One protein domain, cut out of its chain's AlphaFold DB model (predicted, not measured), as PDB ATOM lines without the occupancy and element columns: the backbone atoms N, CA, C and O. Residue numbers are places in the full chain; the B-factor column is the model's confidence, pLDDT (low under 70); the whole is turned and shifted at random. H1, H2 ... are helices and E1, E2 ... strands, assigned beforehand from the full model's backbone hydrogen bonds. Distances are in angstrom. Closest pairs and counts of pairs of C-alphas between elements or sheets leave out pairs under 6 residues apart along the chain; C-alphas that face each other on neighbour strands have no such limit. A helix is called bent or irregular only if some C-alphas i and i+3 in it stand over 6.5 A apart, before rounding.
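This is residues 4 to 84 of the 427 residues of an uncharacterized protein of Gammaproteobacteria bacterium (UniProt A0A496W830). A small, strongly twisted sheet of four strands has the long helix H4 crossing one of its faces, with the shorter H3 near the first turns of H4. The two short helices H1 and H2 sit at the other end of the longest axis from H3: H1 grazes the sheet and H2 stands beside its strands. The printed part has 81 residues, with four named helices and four named strands in the order E1 H1 E2 E3 H2 E4 H3 H4. The sheet runs E2 E3 E1 E4, all antiparallel, and the class is mixed, helices and strands. The whole is compact, with a radius of gyration of the C-alphas of 12.1 A and spans of 34 by 23 by 23 A.

Find C-alpha 4 at (-43.584, -25.717, 10.321); from there E1 runs 16.2 A to residue 9. H1 is residues 13 to 16, E2 is residues 22 to 27, 14.7 A long, and E3 is residues 30 to 36, 18.3 A long. H2, residues 37 to 42, follows directly, and E4 is residues 50 to 53. Look for H3 in residues 56 to 63, 10.6 A long, from C-alpha 56 at (-37.136, -26.761, 10.376). H4, residues 68 to 84, runs 26.1 A to C-alpha 84 at (-54.436, -39.986, 10.404); it is only just irregular, with C-alphas 81 and 84 6.9 A apart.

Begin at E1, an inner strand: N 6 and O 33 are 2.9 A apart towards E3, and N 7 and O 50 are 2.8 A apart towards E4, both within hydrogen-bond range. In the hairpin E2 and E3, look at N 24 and O 32, 2.8 A. E1, H1, E2 and E3, H2, E4 are split strand-helix-strand units, two strands running the same way with another strand between them in the sheet; both crossovers are right-handed. H3 and H4 on one face of the sheet make two layers. H4 has a height over the sheet of 8.6 A and runs across the strands, at 83 degrees to E1 on the local plane; its closest C-alphas to E4 are Ser 83 and Gln 50, 6.5 A. H3 and H4 are close but not clearly touching, with the C-alphas of Ile 63 and Val 71 closest at 5.9 A, at a steep tilt of 63 degrees, opposite ways. H2 is only just at the sheet's level, with a height of 3.7 A, and H1 only grazes the sheet. H2 and H3 have every O i to N i+4 pair within hydrogen-bond range, H4 has 10 of 13, and H1 is too short for such a pair.

The C-alphas farthest apart are those of Lys 45 and Glu 65, 35.6 A. The printed part has no cut and no long link. The mean pLDDT of the printed part is 80.2; look for values under 70 at residues 10 to 19, 44 to 47 and 82 to 84.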
ATOM      1  N   ARG A   4     -42.993 -24.388  10.511       90.00
ATOM      2  CA  ARG A   4     -43.584 -25.717  10.321       90.00
ATOM      3  C   ARG A   4     -43.501 -26.122   8.863       90.00
ATOM      4  O   ARG A   4     -43.711 -25.290   7.986       90.00
ATOM      5  N   ILE A   5     -43.250 -27.402   8.601       90.31
ATOM      6  CA  ILE A   5     -43.243 -27.926   7.232       90.31
ATOM      7  C   ILE A   5     -44.566 -28.623   6.964       90.31
ATOM      8  O   ILE A   5     -44.894 -29.621   7.616       90.31
ATOM      9  N   VAL A   6     -45.303 -28.107   5.988       88.88
ATOM     10  CA  VAL A   6     -46.648 -28.564   5.644       88.88
ATOM     11  C   VAL A   6     -46.752 -28.946   4.176       88.88
ATOM     12  O   VAL A   6     -46.028 -28.428   3.326       88.88
ATOM     13  N   TYR A   7     -47.693 -29.834   3.882       88.25
ATOM     14  CA  TYR A   7     -48.130 -30.145   2.531       88.25
ATOM     15  C   TYR A   7     -49.569 -29.692   2.313       88.25
ATOM     16  O   TYR A   7     -50.463 -29.991   3.109       88.25
ATOM     17  N   MET A   8     -49.784 -28.993   1.205       85.25
ATOM     18  CA  MET A   8     -51.069 -28.433   0.802       85.25
ATOM     19  C   MET A   8     -51.452 -29.007  -0.561       85.25
ATOM     20  O   MET A   8     -50.735 -28.803  -1.539       85.25
ATOM     21  N   LYS A   9     -52.593 -29.697  -0.664       82.31
ATOM     22  CA  LYS A   9     -53.144 -30.074  -1.978       82.31
ATOM     23  C   LYS A   9     -53.575 -28.809  -2.729       82.31
ATOM     24  O   LYS A   9     -54.074 -27.882  -2.101       82.31
ATOM     25  N   GLN A  10     -53.446 -28.771  -4.057       68.19
ATOM     26  CA  GLN A  10     -53.779 -27.596  -4.883       68.19
ATOM     27  C   GLN A  10     -55.178 -27.015  -4.622       68.19
ATOM     28  O   GLN A  10     -55.319 -25.796  -4.624       68.19
ATOM     29  N   ALA A  11     -56.180 -27.858  -4.349       59.62
ATOM     30  CA  ALA A  11     -57.538 -27.420  -4.008       59.62
ATOM     31  C   ALA A  11     -57.612 -26.629  -2.684       59.62
ATOM     32  O   ALA A  11     -58.423 -25.725  -2.575       59.62
ATOM     33  N   SER A  12     -56.727 -26.922  -1.724       57.31
ATOM     34  CA  SER A  12     -56.588 -26.225  -0.431       57.31
ATOM     35  C   SER A  12     -55.579 -25.069  -0.483       57.31
ATOM     36  O   SER A  12     -55.459 -24.271   0.444       57.31
ATOM     37  N   GLY A  13     -54.807 -24.968  -1.571       53.69
ATOM     38  CA  GLY A  13     -53.790 -23.931  -1.744       53.69
ATOM     39  C   GLY A  13     -54.382 -22.523  -1.847       53.69
ATOM     40  O   GLY A  13     -53.689 -21.555  -1.550       53.69
ATOM     41  N   SER A  14     -55.656 -22.376  -2.224       55.16
ATOM     42  CA  SER A  14     -56.346 -21.079  -2.261       55.16
ATOM     43  C   SER A  14     -56.522 -20.440  -0.883       55.16
ATOM     44  O   SER A  14     -56.420 -19.218  -0.799       55.16
ATOM     45  N   ALA A  15     -56.711 -21.222   0.187       55.22
ATOM     46  CA  ALA A  15     -56.918 -20.681   1.534       55.22
ATOM     47  C   ALA A  15     -55.638 -20.143   2.197       55.22
ATOM     48  O   ALA A  15     -55.723 -19.289   3.076       55.22
ATOM     49  N   ILE A  16     -54.453 -20.597   1.766       57.91
ATOM     50  CA  ILE A  16     -53.152 -20.116   2.273       57.91
ATOM     51  C   ILE A  16     -52.479 -19.135   1.311       57.91
ATOM     52  O   ILE A  16     -51.629 -18.363   1.737       57.91
ATOM     53  N   LYS A  17     -52.892 -19.068   0.038       55.88
ATOM     54  CA  LYS A  17     -52.391 -18.066  -0.924       55.88
ATOM     55  C   LYS A  17     -52.567 -16.613  -0.467       55.88
ATOM     56  O   LYS A  17     -51.850 -15.749  -0.962       55.88
ATOM     57  N   SER A  18     -53.487 -16.333   0.457       57.06
ATOM     58  CA  SER A  18     -53.646 -15.010   1.075       57.06
ATOM     59  C   SER A  18     -52.671 -14.736   2.231       57.06
ATOM     60  O   SER A  18     -52.677 -13.635   2.779       57.06
ATOM     61  N   GLN A  19     -51.835 -15.705   2.612       66.94
ATOM     62  CA  GLN A  19     -50.938 -15.652   3.766       66.94
ATOM     63  C   GLN A  19     -49.478 -15.889   3.366       66.94
ATOM     64  O   GLN A  19     -49.179 -16.481   2.332       66.94
ATOM     65  N   ALA A  20     -48.546 -15.411   4.194       75.19
ATOM     66  CA  ALA A  20     -47.119 -15.570   3.941       75.19
ATOM     67  C   ALA A  20     -46.679 -17.029   4.166       75.19
ATOM     68  O   ALA A  20     -46.754 -17.546   5.279       75.19
ATOM     69  N   TYR A  21     -46.178 -17.681   3.117       83.75
ATOM     70  CA  TYR A  21     -45.505 -18.979   3.197       83.75
ATOM     71  C   TYR A  21     -44.254 -18.981   2.320       83.75
ATOM     72  O   TYR A  21     -44.150 -18.220   1.355       83.75
ATOM     73  N   LYS A  22     -43.298 -19.857   2.639       87.75
ATOM     74  CA  LYS A  22     -42.118 -20.096   1.803       87.75
ATOM     75  C   LYS A  22     -42.242 -21.453   1.132       87.75
ATOM     76  O   LYS A  22     -42.236 -22.482   1.802       87.75
ATOM     77  N   GLU A  23     -42.337 -21.458  -0.188       89.00
ATOM     78  CA  GLU A  23     -42.355 -22.694  -0.965       89.00
ATOM     79  C   GLU A  23     -41.005 -23.421  -0.883       89.00
ATOM     80  O   GLU A  23     -39.942 -22.801  -0.969       89.00
ATOM     81  N   LEU A  24     -41.061 -24.739  -0.692       87.12
ATOM     82  CA  LEU A  24     -39.895 -25.618  -0.678       87.12
ATOM     83  C   LEU A  24     -39.818 -26.469  -1.945       87.12
ATOM     84  O   LEU A  24     -38.730 -26.638  -2.489       87.12
ATOM     85  N   SER A  25     -40.946 -27.040  -2.384       86.69
ATOM     86  CA  SER A  25     -41.034 -27.867  -3.593       86.69
ATOM     87  C   SER A  25     -42.493 -28.121  -4.002       86.69
ATOM     88  O   SER A  25     -43.417 -27.884  -3.219       86.69
ATOM     89  N   HIS A  26     -42.698 -28.672  -5.200       87.38
ATOM     90  CA  HIS A  26     -43.980 -29.214  -5.664       87.38
ATOM     91  C   HIS A  26     -43.912 -30.736  -5.667       87.38
ATOM     92  O   HIS A  26     -42.969 -31.316  -6.198       87.38
ATOM     93  N   ILE A  27     -44.908 -31.388  -5.067       84.38
ATOM     94  CA  ILE A  27     -44.991 -32.851  -5.017       84.38
ATOM     95  C   ILE A  27     -46.390 -33.271  -5.451       84.38
ATOM     96  O   ILE A  27     -47.390 -32.969  -4.787       84.38
ATOM     97  N   ASP A  28     -46.439 -33.999  -6.563       84.06
ATOM     98  CA  ASP A  28     -47.670 -34.407  -7.236       84.06
ATOM     99  C   ASP A  28     -48.557 -33.172  -7.515       84.06
ATOM    100  O   ASP A  28     -48.109 -32.231  -8.165       84.06
ATOM    101  N   ASN A  29     -49.785 -33.128  -6.991       84.00
ATOM    102  CA  ASN A  29     -50.718 -32.004  -7.170       84.00
ATOM    103  C   ASN A  29     -50.739 -31.053  -5.959       84.00
ATOM    104  O   ASN A  29     -51.788 -30.498  -5.622       84.00
ATOM    105  N   GLY A  30     -49.629 -30.914  -5.236       86.88
ATOM    106  CA  GLY A  30     -49.577 -30.103  -4.023       86.88
ATOM    107  C   GLY A  30     -48.248 -29.399  -3.798       86.88
ATOM    108  O   GLY A  30     -47.235 -29.707  -4.422       86.88
ATOM    109  N   ILE A  31     -48.282 -28.444  -2.876       88.00
ATOM    110  CA  ILE A  31     -47.165 -27.578  -2.518       88.00
ATOM    111  C   ILE A  31     -46.634 -28.014  -1.160       88.00
ATOM    112  O   ILE A  31     -47.388 -28.136  -0.189       88.00
ATOM    113  N   LEU A  32     -45.326 -28.219  -1.095       88.81
ATOM    114  CA  LEU A  32     -44.586 -28.340   0.146       88.81
ATOM    115  C   LEU A  32     -44.082 -26.950   0.539       88.81
ATOM    116  O   LEU A  32     -43.381 -26.302  -0.240       88.81
ATOM    117  N   ALA A  33     -44.405 -26.506   1.748       89.88
ATOM    118  CA  ALA A  33     -44.049 -25.171   2.202       89.88
ATOM    119  C   ALA A  33     -43.640 -25.135   3.670       89.88
ATOM    120  O   ALA A  33     -44.017 -25.987   4.477       89.88
ATOM    121  N   THR A  34     -42.910 -24.079   3.998       90.31
ATOM    122  CA  THR A  34     -42.709 -23.610   5.357       90.31
ATOM    123  C   THR A  34     -43.760 -22.556   5.697       90.31
ATOM    124  O   THR A  34     -43.932 -21.591   4.946       90.31
ATOM    125  N   VAL A  35     -44.437 -22.722   6.832       89.12
ATOM    126  CA  VAL A  35     -45.468 -21.802   7.345       89.12
ATOM    127  C   VAL A  35     -45.229 -21.480   8.818       89.12
ATOM    128  O   VAL A  35     -44.618 -22.279   9.534       89.12
ATOM    129  N   SER A  36     -45.715 -20.328   9.281       88.94
ATOM    130  CA  SER A  36     -45.744 -20.015  10.713       88.94
ATOM    131  C   SER A  36     -46.927 -20.696  11.413       88.94
ATOM    132  O   SER A  36     -47.871 -21.170  10.768       88.94
ATOM    133  N   ASP A  37     -46.897 -20.722  12.744       88.38
ATOM    134  CA  ASP A  37     -47.994 -21.246  13.565       88.38
ATOM    135  C   ASP A  37     -49.286 -20.444  13.369       88.38
ATOM    136  O   ASP A  37     -50.374 -21.018  13.302       88.38
ATOM    137  N   GLU A  38     -49.176 -19.121  13.223       86.38
ATOM    138  CA  GLU A  38     -50.304 -18.232  12.942       86.38
ATOM    139  C   GLU A  38     -50.942 -18.573  11.595       86.38
ATOM    140  O   GLU A  38     -52.164 -18.701  11.508       86.38
ATOM    141  N   THR A  39     -50.117 -18.796  10.568       85.38
ATOM    142  CA  THR A  39     -50.590 -19.169   9.233       85.38
ATOM    143  C   THR A  39     -51.311 -20.513   9.238       85.38
ATOM    144  O   THR A  39     -52.401 -20.651   8.680       85.38
ATOM    145  N   LEU A  40     -50.747 -21.501   9.936       84.38
ATOM    146  CA  LEU A  40     -51.349 -22.825  10.073       84.38
ATOM    147  C   LEU A  40     -52.704 -22.777  10.799       84.38
ATOM    148  O   LEU A  40     -53.641 -23.497  10.450       84.38
ATOM    149  N   LEU A  41     -52.826 -21.929  11.823       82.62
ATOM    150  CA  LEU A  41     -54.060 -21.785  12.596       82.62
ATOM    151  C   LEU A  41     -55.136 -20.966  11.876       82.62
ATOM    152  O   LEU A  41     -56.316 -21.156  12.170       82.62
ATOM    153  N   ALA A  42     -54.755 -20.097  10.943       80.62
ATOM    154  CA  ALA A  42     -55.683 -19.251  10.204       80.62
ATOM    155  C   ALA A  42     -56.336 -19.951   8.993       80.62
ATOM    156  O   ALA A  42     -57.336 -19.456   8.480       80.62
ATOM    157  N   THR A  43     -55.827 -21.105   8.546       74.25
ATOM    158  CA  THR A  43     -56.462 -21.909   7.477       74.25
ATOM    159  C   THR A  43     -57.788 -22.497   7.956       74.25
ATOM    160  O   THR A  43     -57.831 -22.936   9.095       74.25
ATOM    161  N   GLU A  44     -58.857 -22.567   7.158       67.00
ATOM    162  CA  GLU A  44     -60.165 -23.111   7.584       67.00
ATOM    163  C   GLU A  44     -60.152 -24.629   7.889       67.00
ATOM    164  O   GLU A  44     -59.301 -25.377   7.417       67.00
ATOM    165  N   LYS A  45     -61.102 -25.110   8.716       63.19
ATOM    166  CA  LYS A  45     -61.103 -26.486   9.269       63.19
ATOM    167  C   LYS A  45     -61.180 -27.579   8.190       63.19
ATOM    168  O   LYS A  45     -60.630 -28.656   8.398       63.19
ATOM    169  N   ALA A  46     -61.838 -27.308   7.061       58.44
ATOM    170  CA  ALA A  46     -61.970 -28.252   5.948       58.44
ATOM    171  C   ALA A  46     -60.691 -28.386   5.094       58.44
ATOM    172  O   ALA A  46     -60.594 -29.306   4.286       58.44
ATOM    173  N   GLU A  47     -59.702 -27.506   5.290       66.38
ATOM    174  CA  GLU A  47     -58.520 -27.376   4.430       66.38
ATOM    175  C   GLU A  47     -57.201 -27.353   5.215       66.38
ATOM    176  O   GLU A  47     -56.194 -26.833   4.734       66.38
ATOM    177  N   LEU A  48     -57.181 -27.917   6.430       73.12
ATOM    178  CA  LEU A  48     -55.967 -27.957   7.244       73.12
ATOM    179  C   LEU A  48     -54.811 -28.625   6.469       73.12
ATOM    180  O   LEU A  48     -54.938 -29.786   6.061       73.12
ATOM    181  N   PRO A  49     -53.675 -27.926   6.287       78.31
ATOM    182  CA  PRO A  49     -52.490 -28.507   5.680       78.31
ATOM    183  C   PRO A  49     -52.030 -29.737   6.448       78.31
ATOM    184  O   PRO A  49     -52.110 -29.799   7.677       78.31
ATOM    185  N   GLN A  50     -51.475 -30.707   5.728       85.25
ATOM    186  CA  GLN A  50     -50.871 -31.864   6.370       85.25
ATOM    187  C   GLN A  50     -49.527 -31.455   6.961       85.25
ATOM    188  O   GLN A  50     -48.587 -31.152   6.229       85.25
ATOM    189  N   LEU A  51     -49.430 -31.440   8.289       86.38
ATOM    190  CA  LEU A  51     -48.189 -31.139   8.993       86.38
ATOM    191  C   LEU A  51     -47.243 -32.338   8.920       86.38
ATOM    192  O   LEU A  51     -47.555 -33.436   9.389       86.38
ATOM    193  N   LEU A  52     -46.076 -32.125   8.320       86.00
ATOM    194  CA  LEU A  52     -45.093 -33.178   8.071       86.00
ATOM    195  C   LEU A  52     -43.938 -33.127   9.068       86.00
ATOM    196  O   LEU A  52     -43.472 -34.175   9.536       86.00
ATOM    197  N   TYR A  53     -43.506 -31.910   9.412       87.25
ATOM    198  CA  TYR A  53     -42.476 -31.658  10.413       87.25
ATOM    199  C   TYR A  53     -42.850 -30.467  11.289       87.25
ATOM    200  O   TYR A  53     -43.290 -29.423  10.807       87.25
ATOM    201  N   PHE A  54     -42.620 -30.628  12.589       86.62
ATOM    202  CA  PHE A  54     -42.897 -29.618  13.605       86.62
ATOM    203  C   PHE A  54     -41.770 -28.593  13.753       86.62
ATOM    204  O   PHE A  54     -41.930 -27.615  14.465       86.62
ATOM    205  N   GLY A  55     -40.634 -28.779  13.094       85.12
ATOM    206  CA  GLY A  55     -39.555 -27.802  13.121       85.12
ATOM    207  C   GLY A  55     -38.658 -27.948  11.909       85.12
ATOM    208  O   GLY A  55     -38.490 -29.051  11.377       85.12
ATOM    209  N   LYS A  56     -38.072 -26.827  11.496       83.00
ATOM    210  CA  LYS A  56     -37.136 -26.761  10.376       83.00
ATOM    211  C   LYS A  56     -35.934 -27.686  10.564       83.00
ATOM    212  O   LYS A  56     -35.652 -28.464   9.663       83.00
ATOM    213  N   ASP A  57     -35.323 -27.703  11.745       81.44
ATOM    214  CA  ASP A  57     -34.160 -28.561  12.026       81.44
ATOM    215  C   ASP A  57     -34.497 -30.051  11.868       81.44
ATOM    216  O   ASP A  57     -33.722 -30.837  11.325       81.44
ATOM    217  N   SER A  58     -35.711 -30.447  12.275       82.12
ATOM    218  CA  SER A  58     -36.195 -31.818  12.092       82.12
ATOM    219  C   SER A  58     -36.356 -32.169  10.616       82.12
ATOM    220  O   SER A  58     -35.993 -33.276  10.214       82.12
ATOM    221  N   TYR A  59     -36.863 -31.233   9.814       86.81
ATOM    222  CA  TYR A  59     -36.944 -31.381   8.367       86.81
ATOM    223  C   TYR A  59     -35.555 -31.481   7.736       86.81
ATOM    224  O   TYR A  59     -35.272 -32.464   7.055       86.81
ATOM    225  N   GLU A  60     -34.672 -30.523   8.008       86.69
ATOM    226  CA  GLU A  60     -33.322 -30.474   7.448       86.69
ATOM    227  C   GLU A  60     -32.537 -31.740   7.796       86.69
ATOM    228  O   GLU A  60     -31.948 -32.366   6.918       86.69
ATOM    229  N   ASN A  61     -32.615 -32.212   9.042       82.00
ATOM    230  CA  ASN A  61     -31.999 -33.474   9.438       82.00
ATOM    231  C   ASN A  61     -32.651 -34.694   8.753       82.00
ATOM    232  O   ASN A  61     -31.964 -35.657   8.400       82.00
ATOM    233  N   ALA A  62     -33.966 -34.682   8.520       83.25
ATOM    234  CA  ALA A  62     -34.658 -35.773   7.829       83.25
ATOM    235  C   ALA A  62     -34.263 -35.892   6.349       83.25
ATOM    236  O   ALA A  62     -34.233 -37.014   5.835       83.25
ATOM    237  N   ILE A  63     -33.929 -34.772   5.697       87.69
ATOM    238  CA  ILE A  63     -33.572 -34.724   4.271       87.69
ATOM    239  C   ILE A  63     -32.072 -34.576   3.986       87.69
ATOM    240  O   ILE A  63     -31.656 -34.706   2.838       87.69
ATOM    241  N   ARG A  64     -31.243 -34.329   5.007       86.44
ATOM    242  CA  ARG A  64     -29.789 -34.185   4.852       86.44
ATOM    243  C   ARG A  64     -29.181 -35.381   4.116       86.44
ATOM    244  O   ARG A  64     -29.509 -36.528   4.427       86.44
ATOM    245  N   GLU A  65     -28.253 -35.098   3.201       86.06
ATOM    246  CA  GLU A  65     -27.540 -36.092   2.376       86.06
ATOM    247  C   GLU A  65     -28.447 -36.924   1.446       86.06
ATOM    248  O   GLU A  65     -27.980 -37.913   0.884       86.06
ATOM    249  N   LEU A  66     -29.719 -36.546   1.265       88.88
ATOM    250  CA  LEU A  66     -30.599 -37.146   0.262       88.88
ATOM    251  C   LEU A  66     -30.537 -36.352  -1.046       88.88
ATOM    252  O   LEU A  66     -30.461 -35.122  -1.047       88.88
ATOM    253  N   SER A  67     -30.609 -37.057  -2.171       89.50
ATOM    254  CA  SER A  67     -30.832 -36.444  -3.483       89.50
ATOM    255  C   SER A  67     -32.263 -35.890  -3.606       89.50
ATOM    256  O   SER A  67     -33.156 -36.342  -2.886       89.50
ATOM    257  N   PRO A  68     -32.541 -34.952  -4.534       88.50
ATOM    258  CA  PRO A  68     -33.885 -34.385  -4.702       88.50
ATOM    259  C   PRO A  68     -34.995 -35.435  -4.882       88.50
ATOM    260  O   PRO A  68     -36.064 -35.326  -4.286       88.50
ATOM    261  N   THR A  69     -34.721 -36.509  -5.626       89.12
ATOM    262  CA  THR A  69     -35.672 -37.612  -5.839       89.12
ATOM    263  C   THR A  69     -35.912 -38.436  -4.570       89.12
ATOM    264  O   THR A  69     -37.034 -38.872  -4.307       89.12
ATOM    265  N   GLU A  70     -34.887 -38.633  -3.740       91.38
ATOM    266  CA  GLU A  70     -35.016 -39.295  -2.438       91.38
ATOM    267  C   GLU A  70     -35.760 -38.425  -1.421       91.38
ATOM    268  O   GLU A  70     -36.503 -38.959  -0.593       91.38
ATOM    269  N   VAL A  71     -35.605 -37.101  -1.505       88.50
ATOM    270  CA  VAL A  71     -36.375 -36.137  -0.711       88.50
ATOM    271  C   VAL A  71     -37.863 -36.242  -1.046       88.50
ATOM    272  O   VAL A  71     -38.675 -36.433  -0.140       88.50
ATOM    273  N   GLU A  72     -38.236 -36.226  -2.328       88.12
ATOM    274  CA  GLU A  72     -39.630 -36.442  -2.747       88.12
ATOM    275  C   GLU A  72     -40.180 -37.791  -2.268       88.12
ATOM    276  O   GLU A  72     -41.300 -37.870  -1.758       88.12
ATOM    277  N   ALA A  73     -39.394 -38.866  -2.384       89.25
ATOM    278  CA  ALA A  73     -39.794 -40.182  -1.897       89.25
ATOM    279  C   ALA A  73     -40.013 -40.194  -0.373       89.25
ATOM    280  O   ALA A  73     -40.969 -40.813   0.104       89.25
ATOM    281  N   ALA A  74     -39.166 -39.497   0.392       88.50
ATOM    282  CA  ALA A  74     -39.321 -39.340   1.837       88.50
ATOM    283  C   ALA A  74     -40.613 -38.606   2.189       88.50
ATOM    284  O   ALA A  74     -41.338 -39.024   3.092       88.50
ATOM    285  N   PHE A  75     -40.952 -37.571   1.427       87.38
ATOM    286  CA  PHE A  75     -42.205 -36.852   1.595       87.38
ATOM    287  C   PHE A  75     -43.430 -37.688   1.255       87.38
ATOM    288  O   PHE A  75     -44.345 -37.758   2.073       87.38
ATOM    289  N   ARG A  76     -43.438 -38.391   0.117       87.62
ATOM    290  CA  ARG A  76     -44.537 -39.309  -0.233       87.62
ATOM    291  C   ARG A  76     -44.743 -40.367   0.848       87.62
ATOM    292  O   ARG A  76     -45.876 -40.635   1.241       87.62
ATOM    293  N   LYS A  77     -43.652 -40.928   1.378       86.69
ATOM    294  CA  LYS A  77     -43.700 -41.884   2.490       86.69
ATOM    295  C   LYS A  77     -44.300 -41.247   3.746       86.69
ATOM    296  O   LYS A  77     -45.180 -41.841   4.354       86.69
ATOM    297  N   ARG A  78     -43.887 -40.029   4.107       84.69
ATOM    298  CA  ARG A  78     -44.426 -39.279   5.257       84.69
ATOM    299  C   ARG A  78     -45.923 -38.993   5.104       84.69
ATOM    300  O   ARG A  78     -46.673 -39.230   6.041       84.69
ATOM    301  N   LEU A  79     -46.365 -38.560   3.922       83.94
ATOM    302  CA  LEU A  79     -47.774 -38.274   3.616       83.94
ATOM    303  C   LEU A  79     -48.685 -39.492   3.836       83.94
ATOM    304  O   LEU A  79     -49.810 -39.338   4.310       83.94
ATOM    305  N   GLN A  80     -48.185 -40.703   3.563       81.25
ATOM    306  CA  GLN A  80     -48.915 -41.951   3.824       81.25
ATOM    307  C   GLN A  80     -49.162 -42.207   5.319       81.25
ATOM    308  O   GLN A  80     -50.142 -42.862   5.654       81.25
ATOM    309  N   TYR A  81     -48.299 -41.710   6.211       70.44
ATOM    310  CA  TYR A  81     -48.404 -41.936   7.659       70.44
ATOM    311  C   TYR A  81     -48.955 -40.731   8.435       70.44
ATOM    312  O   TYR A  81     -49.527 -40.908   9.507       70.44
ATOM    313  N   SER A  82     -48.801 -39.512   7.910       65.69
ATOM    314  CA  SER A  82     -49.149 -38.274   8.619       65.69
ATOM    315  C   SER A  82     -50.647 -37.952   8.649       65.69
ATOM    316  O   SER A  82     -51.073 -37.253   9.566       65.69
ATOM    317  N   SER A  83     -51.448 -38.416   7.681       57.16
ATOM    318  CA  SER A  83     -52.839 -37.946   7.528       57.16
ATOM    319  C   SER A  83     -53.765 -38.338   8.689       57.16
ATOM    320  O   SER A  83     -54.545 -37.493   9.121       57.16
ATOM    321  N   ASP A  84     -53.599 -39.526   9.278       58.66
ATOM    322  CA  ASP A  84     -54.436 -39.986  10.404       58.66
ATOM    323  C   ASP A  84     -53.747 -39.852  11.782       58.66
ATOM    324  O   ASP A  84     -54.380 -39.987  12.829       58.66
TER     325      ASP A  84